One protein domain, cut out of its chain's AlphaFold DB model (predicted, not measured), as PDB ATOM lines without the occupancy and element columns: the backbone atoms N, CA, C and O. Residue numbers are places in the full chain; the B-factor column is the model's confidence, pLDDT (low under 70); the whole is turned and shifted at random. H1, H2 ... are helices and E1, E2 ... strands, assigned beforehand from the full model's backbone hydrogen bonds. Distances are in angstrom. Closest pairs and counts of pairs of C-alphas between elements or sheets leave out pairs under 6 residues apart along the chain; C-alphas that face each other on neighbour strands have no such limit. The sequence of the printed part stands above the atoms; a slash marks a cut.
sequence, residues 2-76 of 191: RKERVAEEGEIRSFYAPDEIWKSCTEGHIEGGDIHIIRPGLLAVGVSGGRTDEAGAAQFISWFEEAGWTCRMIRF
ATOM      1  N   ARG A   2     143.487 123.710 184.340       83.62
ATOM      2  CA  ARG A   2     143.811 123.320 185.726       83.62
ATOM      3  C   ARG A   2     142.999 122.100 186.169       83.62
ATOM      4  O   ARG A   2     141.791 122.060 185.949       83.62
ATOM      5  N   LYS A   3     143.651 121.137 186.829       87.75
ATOM      6  CA  LYS A   3     143.045 119.852 187.234       87.75
ATOM      7  C   LYS A   3     141.811 120.038 188.116       87.75
ATOM      8  O   LYS A   3     140.858 119.280 188.001       87.75
ATOM      9  N   GLU A   4     141.824 121.068 188.954       90.75
ATOM     10  CA  GLU A   4     140.775 121.387 189.921       90.75
ATOM     11  C   GLU A   4     139.447 121.776 189.256       90.75
ATOM     12  O   GLU A   4     138.404 121.629 189.882       90.75
ATOM     13  N   ARG A   5     139.475 122.243 187.997       89.94
ATOM     14  CA  ARG A   5     138.280 122.698 187.264       89.94
ATOM     15  C   ARG A   5     137.738 121.698 186.249       89.94
ATOM     16  O   ARG A   5     136.637 121.884 185.750       89.94
ATOM     17  N   VAL A   6     138.474 120.621 185.955       88.81
ATOM     18  CA  VAL A   6     138.083 119.629 184.931       88.81
ATOM     19  C   VAL A   6     136.723 118.998 185.246       88.81
ATOM     20  O   VAL A   6     135.918 118.765 184.350       88.81
ATOM     21  N   ALA A   7     136.432 118.763 186.529       91.56
ATOM     22  CA  ALA A   7     135.164 118.176 186.957       91.56
ATOM     23  C   ALA A   7     133.942 119.071 186.671       91.56
ATOM     24  O   ALA A   7     132.829 118.561 186.582       91.56
ATOM     25  N   GLU A   8     134.132 120.383 186.492       92.69
ATOM     26  CA  GLU A   8     133.038 121.319 186.211       92.69
ATOM     27  C   GLU A   8     132.457 121.126 184.802       92.69
ATOM     28  O   GLU A   8     131.289 121.436 184.570       92.69
ATOM     29  N   GLU A   9     133.232 120.570 183.861       90.31
ATOM     30  CA  GLU A   9     132.785 120.348 182.482       90.31
ATOM     31  C   GLU A   9     131.559 119.426 182.415       90.31
ATOM     32  O   GLU A   9     130.655 119.660 181.613       90.31
ATOM     33  N   GLY A  10     131.496 118.408 183.279       91.44
ATOM     34  CA  GLY A  10     130.365 117.480 183.333       91.44
ATOM     35  C   GLY A  10     129.048 118.181 183.666       91.44
ATOM     36  O   GLY A  10     128.045 117.960 182.990       91.44
ATOM     37  N   GLU A  11     129.070 119.080 184.652       92.31
ATOM     38  CA  GLU A  11     127.894 119.858 185.060       92.31
ATOM     39  C   GLU A  11     127.526 120.932 184.029       92.31
ATOM     40  O   GLU A  11     126.352 121.165 183.752       92.31
ATOM     41  N   ILE A  12     128.515 121.560 183.389       90.38
ATOM     42  CA  ILE A  12     128.240 122.505 182.297       90.38
ATOM     43  C   ILE A  12     127.573 121.777 181.127       90.38
ATOM     44  O   ILE A  12     126.620 122.290 180.548       90.38
ATOM     45  N   ARG A  13     128.035 120.572 180.776       91.31
ATOM     46  CA  ARG A  13     127.426 119.773 179.704       91.31
ATOM     47  C   ARG A  13     126.030 119.276 180.067       91.31
ATOM     48  O   ARG A  13     125.200 119.201 179.172       91.31
ATOM     49  N   SER A  14     125.760 118.966 181.338       93.94
ATOM     50  CA  SER A  14     124.435 118.515 181.790       93.94
ATOM     51  C   SER A  14     123.379 119.626 181.764       93.94
ATOM     52  O   SER A  14     122.189 119.334 181.652       93.94
ATOM     53  N   PHE A  15     123.803 120.894 181.829       93.12
ATOM     54  CA  PHE A  15     122.925 122.054 181.676       93.12
ATOM     55  C   PHE A  15     122.333 122.179 180.259       93.12
ATOM     56  O   PHE A  15     121.204 122.646 180.121       93.12
ATOM     57  N   TYR A  16     123.075 121.772 179.223       91.38
ATOM     58  CA  TYR A  16     122.660 121.887 177.821       91.38
ATOM     59  C   TYR A  16     122.024 120.598 177.296       91.38
ATOM     60  O   TYR A  16     122.425 119.490 177.658       91.38
ATOM     61  N   ALA A  17     121.069 120.728 176.373       90.00
ATOM     62  CA  ALA A  17     120.594 119.577 175.611       90.00
ATOM     63  C   ALA A  17     121.687 119.063 174.640       90.00
ATOM     64  O   ALA A  17     122.551 119.840 174.217       90.00
ATOM     65  N   PRO A  18     121.671 117.770 174.245       82.62
ATOM     66  CA  PRO A  18     122.711 117.194 173.383       82.62
ATOM     67  C   PRO A  18     122.931 117.921 172.047       82.62
ATOM     68  O   PRO A  18     124.032 117.872 171.506       82.62
ATOM     69  N   ASP A  19     121.904 118.585 171.517       88.00
ATOM     70  CA  ASP A  19     121.916 119.345 170.264       88.00
ATOM     71  C   ASP A  19     122.191 120.850 170.441       88.00
ATOM     72  O   ASP A  19     122.382 121.559 169.453       88.00
ATOM     73  N   GLU A  20     122.268 121.350 171.680       90.25
ATOM     74  CA  GLU A  20     122.584 122.758 171.970       90.25
ATOM     75  C   GLU A  20     124.094 123.046 171.968       90.25
ATOM     76  O   GLU A  20     124.513 124.193 171.790       90.25
ATOM     77  N   ILE A  21     124.935 122.016 172.121       90.94
ATOM     78  CA  ILE A  21     126.392 122.145 172.012       90.94
ATOM     79  C   ILE A  21     126.791 122.015 170.540       90.94
ATOM     80  O   ILE A  21     126.824 120.921 169.984       90.94
ATOM     81  N   TRP A  22     127.152 123.134 169.909       91.00
ATOM     82  CA  TRP A  22     127.542 123.146 168.495       91.00
ATOM     83  C   TRP A  22     128.854 122.395 168.218       91.00
ATOM     84  O   TRP A  22     128.911 121.535 167.341       91.00
ATOM     85  N   LYS A  23     129.923 122.743 168.943       92.06
ATOM     86  CA  LYS A  23     131.267 122.169 168.794       92.06
ATOM     87  C   LYS A  23     131.966 122.116 170.151       92.06
ATOM     88  O   LYS A  23     131.634 122.870 171.063       92.06
ATOM     89  N   SER A  24     132.936 121.217 170.293       92.19
ATOM     90  CA  SER A  24     133.829 121.140 171.454       92.19
ATOM     91  C   SER A  24     135.273 121.179 170.977       92.19
ATOM     92  O   SER A  24     135.603 120.572 169.961       92.19
ATOM     93  N   CYS A  25     136.110 121.921 171.695       93.00
ATOM     94  CA  CYS A  25     137.538 121.976 171.424       93.00
ATOM     95  C   CYS A  25     138.192 120.648 171.849       93.00
ATOM     96  O   CYS A  25     137.870 120.118 172.911       93.00
ATOM     97  N   THR A  26     139.056 120.098 170.999       94.75
ATOM     98  CA  THR A  26     139.729 118.799 171.171       94.75
ATOM     99  C   THR A  26     141.241 118.874 170.984       94.75
ATOM    100  O   THR A  26     141.939 117.984 171.456       94.75
ATOM    101  N   GLU A  27     141.753 119.912 170.314       94.62
ATOM    102  CA  GLU A  27     143.191 120.060 170.026       94.62
ATOM    103  C   GLU A  27     143.974 120.705 171.179       94.62
ATOM    104  O   GLU A  27     145.203 120.669 171.201       94.62
ATOM    105  N   GLY A  28     143.274 121.295 172.146       93.38
ATOM    106  CA  GLY A  28     143.868 121.997 173.274       93.38
ATOM    107  C   GLY A  28     142.813 122.441 174.277       93.38
ATOM    108  O   GLY A  28     141.718 121.876 174.344       93.38
ATOM    109  N   HIS A  29     143.141 123.457 175.066       92.69
ATOM    110  CA  HIS A  29     142.255 123.988 176.094       92.69
ATOM    111  C   HIS A  29     141.782 125.390 175.741       92.69
ATOM    112  O   HIS A  29     142.559 126.225 175.281       92.69
ATOM    113  N   ILE A  30     140.515 125.661 176.038       94.88
ATOM    114  CA  ILE A  30     139.928 126.991 175.936       94.88
ATOM    115  C   ILE A  30     139.010 127.241 177.132       94.88
ATOM    116  O   ILE A  30     138.241 126.365 177.530       94.88
ATOM    117  N   GLU A  31     139.103 128.428 177.726       95.06
ATOM    118  CA  GLU A  31     138.277 128.843 178.860       95.06
ATOM    119  C   GLU A  31     137.485 130.115 178.507       95.06
ATOM    120  O   GLU A  31     137.983 131.020 177.845       95.06
ATOM    121  N   GLY A  32     136.225 130.197 178.947       93.81
ATOM    122  CA  GLY A  32     135.293 131.243 178.500       93.81
ATOM    123  C   GLY A  32     135.703 132.684 178.830       93.81
ATOM    124  O   GLY A  32     135.347 133.585 178.077       93.81
ATOM    125  N   GLY A  33     136.475 132.903 179.902       95.44
ATOM    126  CA  GLY A  33     136.995 134.231 180.265       95.44
ATOM    127  C   GLY A  33     138.006 134.792 179.259       95.44
ATOM    128  O   GLY A  33     138.248 135.994 179.234       95.44
ATOM    129  N   ASP A  34     138.571 133.943 178.397       97.56
ATOM    130  CA  ASP A  34     139.460 134.369 177.316       97.56
ATOM    131  C   ASP A  34     138.700 134.740 176.033       97.56
ATOM    132  O   ASP A  34     139.299 135.268 175.098       97.56
ATOM    133  N   ILE A  35     137.391 134.480 175.948       97.25
ATOM    134  CA  ILE A  35     136.620 134.609 174.707       97.25
ATOM    135  C   ILE A  35     135.824 135.916 174.698       97.25
ATOM    136  O   ILE A  35     134.770 136.037 175.326       97.25
ATOM    137  N   HIS A  36     136.254 136.868 173.872       97.44
ATOM    138  CA  HIS A  36     135.551 138.129 173.652       97.44
ATOM    139  C   HIS A  36     134.928 138.180 172.256       97.44
ATOM    140  O   HIS A  36     135.538 138.616 171.280       97.44
ATOM    141  N   ILE A  37     133.656 137.786 172.168       95.56
ATOM    142  CA  ILE A  37     132.802 138.104 171.015       95.56
ATOM    143  C   ILE A  37     132.442 139.591 171.114       95.56
ATOM    144  O   ILE A  37     131.539 139.958 171.868       95.56
ATOM    145  N   ILE A  38     133.169 140.438 170.382       95.75
ATOM    146  CA  ILE A  38     133.083 141.903 170.494       95.75
ATOM    147  C   ILE A  38     131.792 142.420 169.851       95.75
ATOM    148  O   ILE A  38     131.044 143.183 170.454       95.75
ATOM    149  N   ARG A  39     131.536 141.994 168.612       94.00
ATOM    150  CA  ARG A  39     130.325 142.280 167.826       94.00
ATOM    151  C   ARG A  39     130.177 141.217 166.730       94.00
ATOM    152  O   ARG A  39     131.139 140.489 166.491       94.00
ATOM    153  N   PRO A  40     129.014 141.090 166.060       93.38
ATOM    154  CA  PRO A  40     128.882 140.170 164.932       93.38
ATOM    155  C   PRO A  40     130.013 140.379 163.913       93.38
ATOM    156  O   PRO A  40     130.224 141.500 163.450       93.38
ATOM    157  N   GLY A  41     130.757 139.312 163.611       96.25
ATOM    158  CA  GLY A  41     131.895 139.350 162.689       96.25
ATOM    159  C   GLY A  41     133.245 139.731 163.309       96.25
ATOM    160  O   GLY A  41     134.221 139.809 162.569       96.25
ATOM    161  N   LEU A  42     133.330 139.976 164.626       98.19
ATOM    162  CA  LEU A  42     134.579 140.340 165.303       98.19
ATOM    163  C   LEU A  42     134.789 139.568 166.614       98.19
ATOM    164  O   LEU A  42     134.000 139.693 167.557       98.19
ATOM    165  N   LEU A  43     135.889 138.821 166.681       98.44
ATOM    166  CA  LEU A  43     136.268 137.972 167.811       98.44
ATOM    167  C   LEU A  43     137.701 138.277 168.272       98.44
ATOM    168  O   LEU A  43     138.612 138.385 167.454       98.44
ATOM    169  N   ALA A  44     137.907 138.346 169.585       98.62
ATOM    170  CA  ALA A  44     139.226 138.264 170.201       98.62
ATOM    171  C   ALA A  44     139.277 137.064 171.158       98.62
ATOM    172  O   ALA A  44     138.321 136.829 171.900       98.62
ATOM    173  N   VAL A  45     140.376 136.308 171.136       98.62
ATOM    174  CA  VAL A  45     140.610 135.173 172.042       98.62
ATOM    175  C   VAL A  45     141.946 135.340 172.744       98.62
ATOM    176  O   VAL A  45     142.979 135.514 172.100       98.62
ATOM    177  N   GLY A  46     141.913 135.290 174.068       98.31
ATOM    178  CA  GLY A  46     143.072 135.332 174.939       98.31
ATOM    179  C   GLY A  46     143.875 134.037 174.947       98.31
ATOM    180  O   GLY A  46     143.306 132.949 174.935       98.31
ATOM    181  N   VAL A  47     145.199 134.152 175.017       97.75
ATOM    182  CA  VAL A  47     146.117 133.025 175.207       97.75
ATOM    183  C   VAL A  47     147.116 133.383 176.296       97.75
ATOM    184  O   VAL A  47     148.031 134.183 176.089       97.75
ATOM    185  N   SER A  48     146.925 132.767 177.461       91.69
ATOM    186  CA  SER A  48     147.797 132.916 178.630       91.69
ATOM    187  C   SER A  48     148.802 131.775 178.778       91.69
ATOM    188  O   SER A  48     149.695 131.842 179.619       91.69
ATOM    189  N   GLY A  49     148.638 130.690 178.009       77.12
ATOM    190  CA  GLY A  49     149.444 129.467 178.091       77.12
ATOM    191  C   GLY A  49     149.060 128.537 179.251       77.12
ATOM    192  O   GLY A  49     149.187 127.323 179.116       77.12
ATOM    193  N   GLY A  50     148.539 129.076 180.360       80.25
ATOM    194  CA  GLY A  50     148.095 128.293 181.522       80.25
ATOM    195  C   GLY A  50     146.601 127.942 181.531       80.25
ATOM    196  O   GLY A  50     146.203 126.938 182.139       80.25
ATOM    197  N   ARG A  51     145.759 128.758 180.879       91.50
ATOM    198  CA  ARG A  51     144.301 128.552 180.770       91.50
ATOM    199  C   ARG A  51     143.922 128.104 179.370       91.50
ATOM    200  O   ARG A  51     143.873 126.899 179.124       91.50
ATOM    201  N   THR A  52     143.719 129.067 178.481       96.19
ATOM    202  CA  THR A  52     143.624 128.834 177.045       96.19
ATOM    203  C   THR A  52     145.028 128.702 176.463       96.19
ATOM    204  O   THR A  52     145.901 129.538 176.728       96.19
ATOM    205  N   ASP A  53     145.245 127.641 175.691       95.62
ATOM    206  CA  ASP A  53     146.489 127.405 174.963       95.62
ATOM    207  C   ASP A  53     146.335 127.714 173.467       95.62
ATOM    208  O   ASP A  53     145.235 127.907 172.948       95.62
ATOM    209  N   GLU A  54     147.471 127.801 172.773       96.88
ATOM    210  CA  GLU A  54     147.535 128.140 171.347       96.88
ATOM    211  C   GLU A  54     146.698 127.194 170.480       96.88
ATOM    212  O   GLU A  54     145.989 127.645 169.584       96.88
ATOM    213  N   ALA A  55     146.758 125.887 170.749       97.00
ATOM    214  CA  ALA A  55     146.061 124.882 169.953       97.00
ATOM    215  C   ALA A  55     144.539 124.985 170.130       97.00
ATOM    216  O   ALA A  55     143.797 124.960 169.144       97.00
ATOM    217  N   GLY A  56     144.077 125.170 171.369       96.88
ATOM    218  CA  GLY A  56     142.663 125.338 171.669       96.88
ATOM    219  C   GLY A  56     142.099 126.645 171.117       96.88
ATOM    220  O   GLY A  56     141.043 126.647 170.478       96.88
ATOM    221  N   ALA A  57     142.835 127.749 171.278       98.00
ATOM    222  CA  ALA A  57     142.467 129.033 170.689       98.00
ATOM    223  C   ALA A  57     142.425 128.968 169.157       98.00
ATOM    224  O   ALA A  57     141.461 129.448 168.564       98.00
ATOM    225  N   ALA A  58     143.421 128.350 168.512       98.25
ATOM    226  CA  ALA A  58     143.468 128.211 167.057       98.25
ATOM    227  C   ALA A  58     142.287 127.391 166.516       98.25
ATOM    228  O   ALA A  58     141.640 127.815 165.558       98.25
ATOM    229  N   GLN A  59     141.961 126.255 167.147       98.31
ATOM    230  CA  GLN A  59     140.811 125.444 166.741       98.31
ATOM    231  C   GLN A  59     139.490 126.202 166.918       98.31
ATOM    232  O   GLN A  59     138.614 126.120 166.062       98.31
ATOM    233  N   PHE A  60     139.325 126.933 168.021       98.06
ATOM    234  CA  PHE A  60     138.111 127.709 168.250       98.06
ATOM    235  C   PHE A  60     137.978 128.862 167.250       98.06
ATOM    236  O   PHE A  60     136.910 129.048 166.669       98.06
ATOM    237  N   ILE A  61     139.061 129.617 167.027       98.50
ATOM    238  CA  ILE A  61     139.107 130.739 166.082       98.50
ATOM    239  C   ILE A  61     138.774 130.275 164.661       98.50
ATOM    240  O   ILE A  61     137.995 130.953 163.986       98.50
ATOM    241  N   SER A  62     139.280 129.117 164.220       98.44
ATOM    242  CA  SER A  62     139.078 128.660 162.839       98.44
ATOM    243  C   SER A  62     137.599 128.516 162.472       98.44
ATOM    244  O   SER A  62     137.211 128.839 161.355       98.44
ATOM    245  N   TRP A  63     136.735 128.136 163.418       98.12
ATOM    246  CA  TRP A  63     135.291 128.039 163.174       98.12
ATOM    247  C   TRP A  63     134.638 129.391 162.871       98.12
ATOM    248  O   TRP A  63     133.644 129.447 162.147       98.12
ATOM    249  N   PHE A  64     135.167 130.476 163.438       98.00
ATOM    250  CA  PHE A  64     134.688 131.834 163.189       98.00
ATOM    251  C   PHE A  64     135.291 132.401 161.900       98.00
ATOM    252  O   PHE A  64     134.577 133.035 161.124       98.00
ATOM    253  N   GLU A  65     136.563 132.121 161.623       98.44
ATOM    254  CA  GLU A  65     137.210 132.489 160.357       98.44
ATOM    255  C   GLU A  65     136.549 131.799 159.154       98.44
ATOM    256  O   GLU A  65     136.266 132.455 158.154       98.44
ATOM    257  N   GLU A  66     136.195 130.512 159.270       98.19
ATOM    258  CA  GLU A  66     135.390 129.774 158.280       98.19
ATOM    259  C   GLU A  66     134.029 130.444 158.026       98.19
ATOM    260  O   GLU A  66     133.509 130.414 156.910       98.19
ATOM    261  N   ALA A  67     133.461 131.086 159.051       96.94
ATOM    262  CA  ALA A  67     132.232 131.867 158.961       96.94
ATOM    263  C   ALA A  67     132.459 133.325 158.499       96.94
ATOM    264  O   ALA A  67     131.520 134.124 158.509       96.94
ATOM    265  N   GLY A  68     133.685 133.688 158.107       98.19
ATOM    266  CA  GLY A  68     134.049 135.009 157.591       98.19
ATOM    267  C   GLY A  68     134.266 136.085 158.658       98.19
ATOM    268  O   GLY A  68     134.179 137.271 158.345       98.19
ATOM    269  N   TRP A  69     134.504 135.707 159.916       98.50
ATOM    270  CA  TRP A  69     134.770 136.665 160.990       98.50
ATOM    271  C   TRP A  69     136.223 137.128 160.987       98.50
ATOM    272  O   TRP A  69     137.147 136.345 160.775       98.50
ATOM    273  N   THR A  70     136.429 138.394 161.343       98.62
ATOM    274  CA  THR A  70     137.750 138.907 161.697       98.62
ATOM    275  C   THR A  70     138.080 138.452 163.114       98.62
ATOM    276  O   THR A  70     137.371 138.796 164.065       98.62
ATOM    277  N   CYS A  71     139.163 137.698 163.265       98.69
ATOM    278  CA  CYS A  71     139.579 137.142 164.547       98.69
ATOM    279  C   CYS A  71     140.971 137.644 164.944       98.69
ATOM    280  O   CYS A  71     141.817 137.911 164.088       98.69
ATOM    281  N   ARG A  72     141.219 137.770 166.250       98.50
ATOM    282  CA  ARG A  72     142.547 138.072 166.794       98.50
ATOM    283  C   ARG A  72     142.836 137.208 168.007       98.50
ATOM    284  O   ARG A  72     142.037 137.129 168.935       98.50
ATOM    285  N   MET A  73     144.010 136.599 168.001       98.44
ATOM    286  CA  MET A  73     144.558 135.922 169.164       98.44
ATOM    287  C   MET A  73     145.429 136.908 169.947       98.44
ATOM    288  O   MET A  73     146.372 137.460 169.382       98.44
ATOM    289  N   ILE A  74     145.099 137.130 171.217       98.38
ATOM    290  CA  ILE A  74     145.751 138.095 172.107       98.38
ATOM    291  C   ILE A  74     146.597 137.319 173.109       98.38
ATOM    292  O   ILE A  74     146.062 136.592 173.945       98.38
ATOM    293  N   ARG A  75     147.918 137.461 173.027       97.75
ATOM    294  CA  ARG A  75     148.849 136.755 173.917       97.75
ATOM    295  C   ARG A  75     149.183 137.629 175.111       97.75
ATOM    296  O   ARG A  75     149.540 138.790 174.938       97.75
ATOM    297  N   PHE A  76     149.112 137.066 176.311       96.62
ATOM    298  CA  PHE A  76     149.424 137.797 177.535       96.62
ATOM    299  C   PHE A  76     150.063 136.889 178.599       96.62
ATOM    300  O   PHE A  76     149.977 135.665 178.503       96.62
TER     301      PHE A  76
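AT A GLANCE: This is residues 2 to 76 of the 191 residues of the protein "NG,NG-dimethylarginine dimethylaminohydrolase 1" of Acetobacter malorum (UniProt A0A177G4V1). A small wall of three strands, E1, E2 and E3, has helix H2 packed along one face, as two layers. Residues 3 to 12, of which 8 to 12 belong to H1, and 14 to 20 stick out as an arm. The 75 printed residues include H1, E1, E2, H2 and E3 in that order; the class is mixed, and so is the sheet. It is compact, radius of gyration of the C-alphas 12.8 A, spanning 32 by 29 by 20 A.

HOW THE PARTS SIT: Start at H1, residues 8 to 15, not on the sheet. E1, 35 to 39, and E2, 42 to 47, form an antiparallel hairpin; find N 36 and O 44 at 2.9 A. H2, 54 to 66, is over E2 and E3, 70 to 75, height 9.2 A over the sheet; closest C-alphas to E2 are Glu 54 and Val 47, 6.4 A. Parallel neighbours E2 and E3, with N 45 and O 72 at 2.9 A, and H2 between them in the chain make a strand-helix-strand unit, its crossover right-handed. Every O i to N i+4 pair is within hydrogen-bond range in H1, 7 of 9 in H2.

IN THESE COORDINATES: Find C-alpha 8 at (133.038, 121.319, 186.211); H1 runs 11.1 A, E1 12.1 A, E2 16.9 A, H2 17.9 A and E3 16.6 A, to C-alpha 75 at (148.849, 136.755, 173.917).

THE WHOLE: The farthest C-alphas, Glu 4 and Gly 68, are 35.7 A apart. The printed part has no cut; H1 to E1 is a long link. No printed residue is under 70.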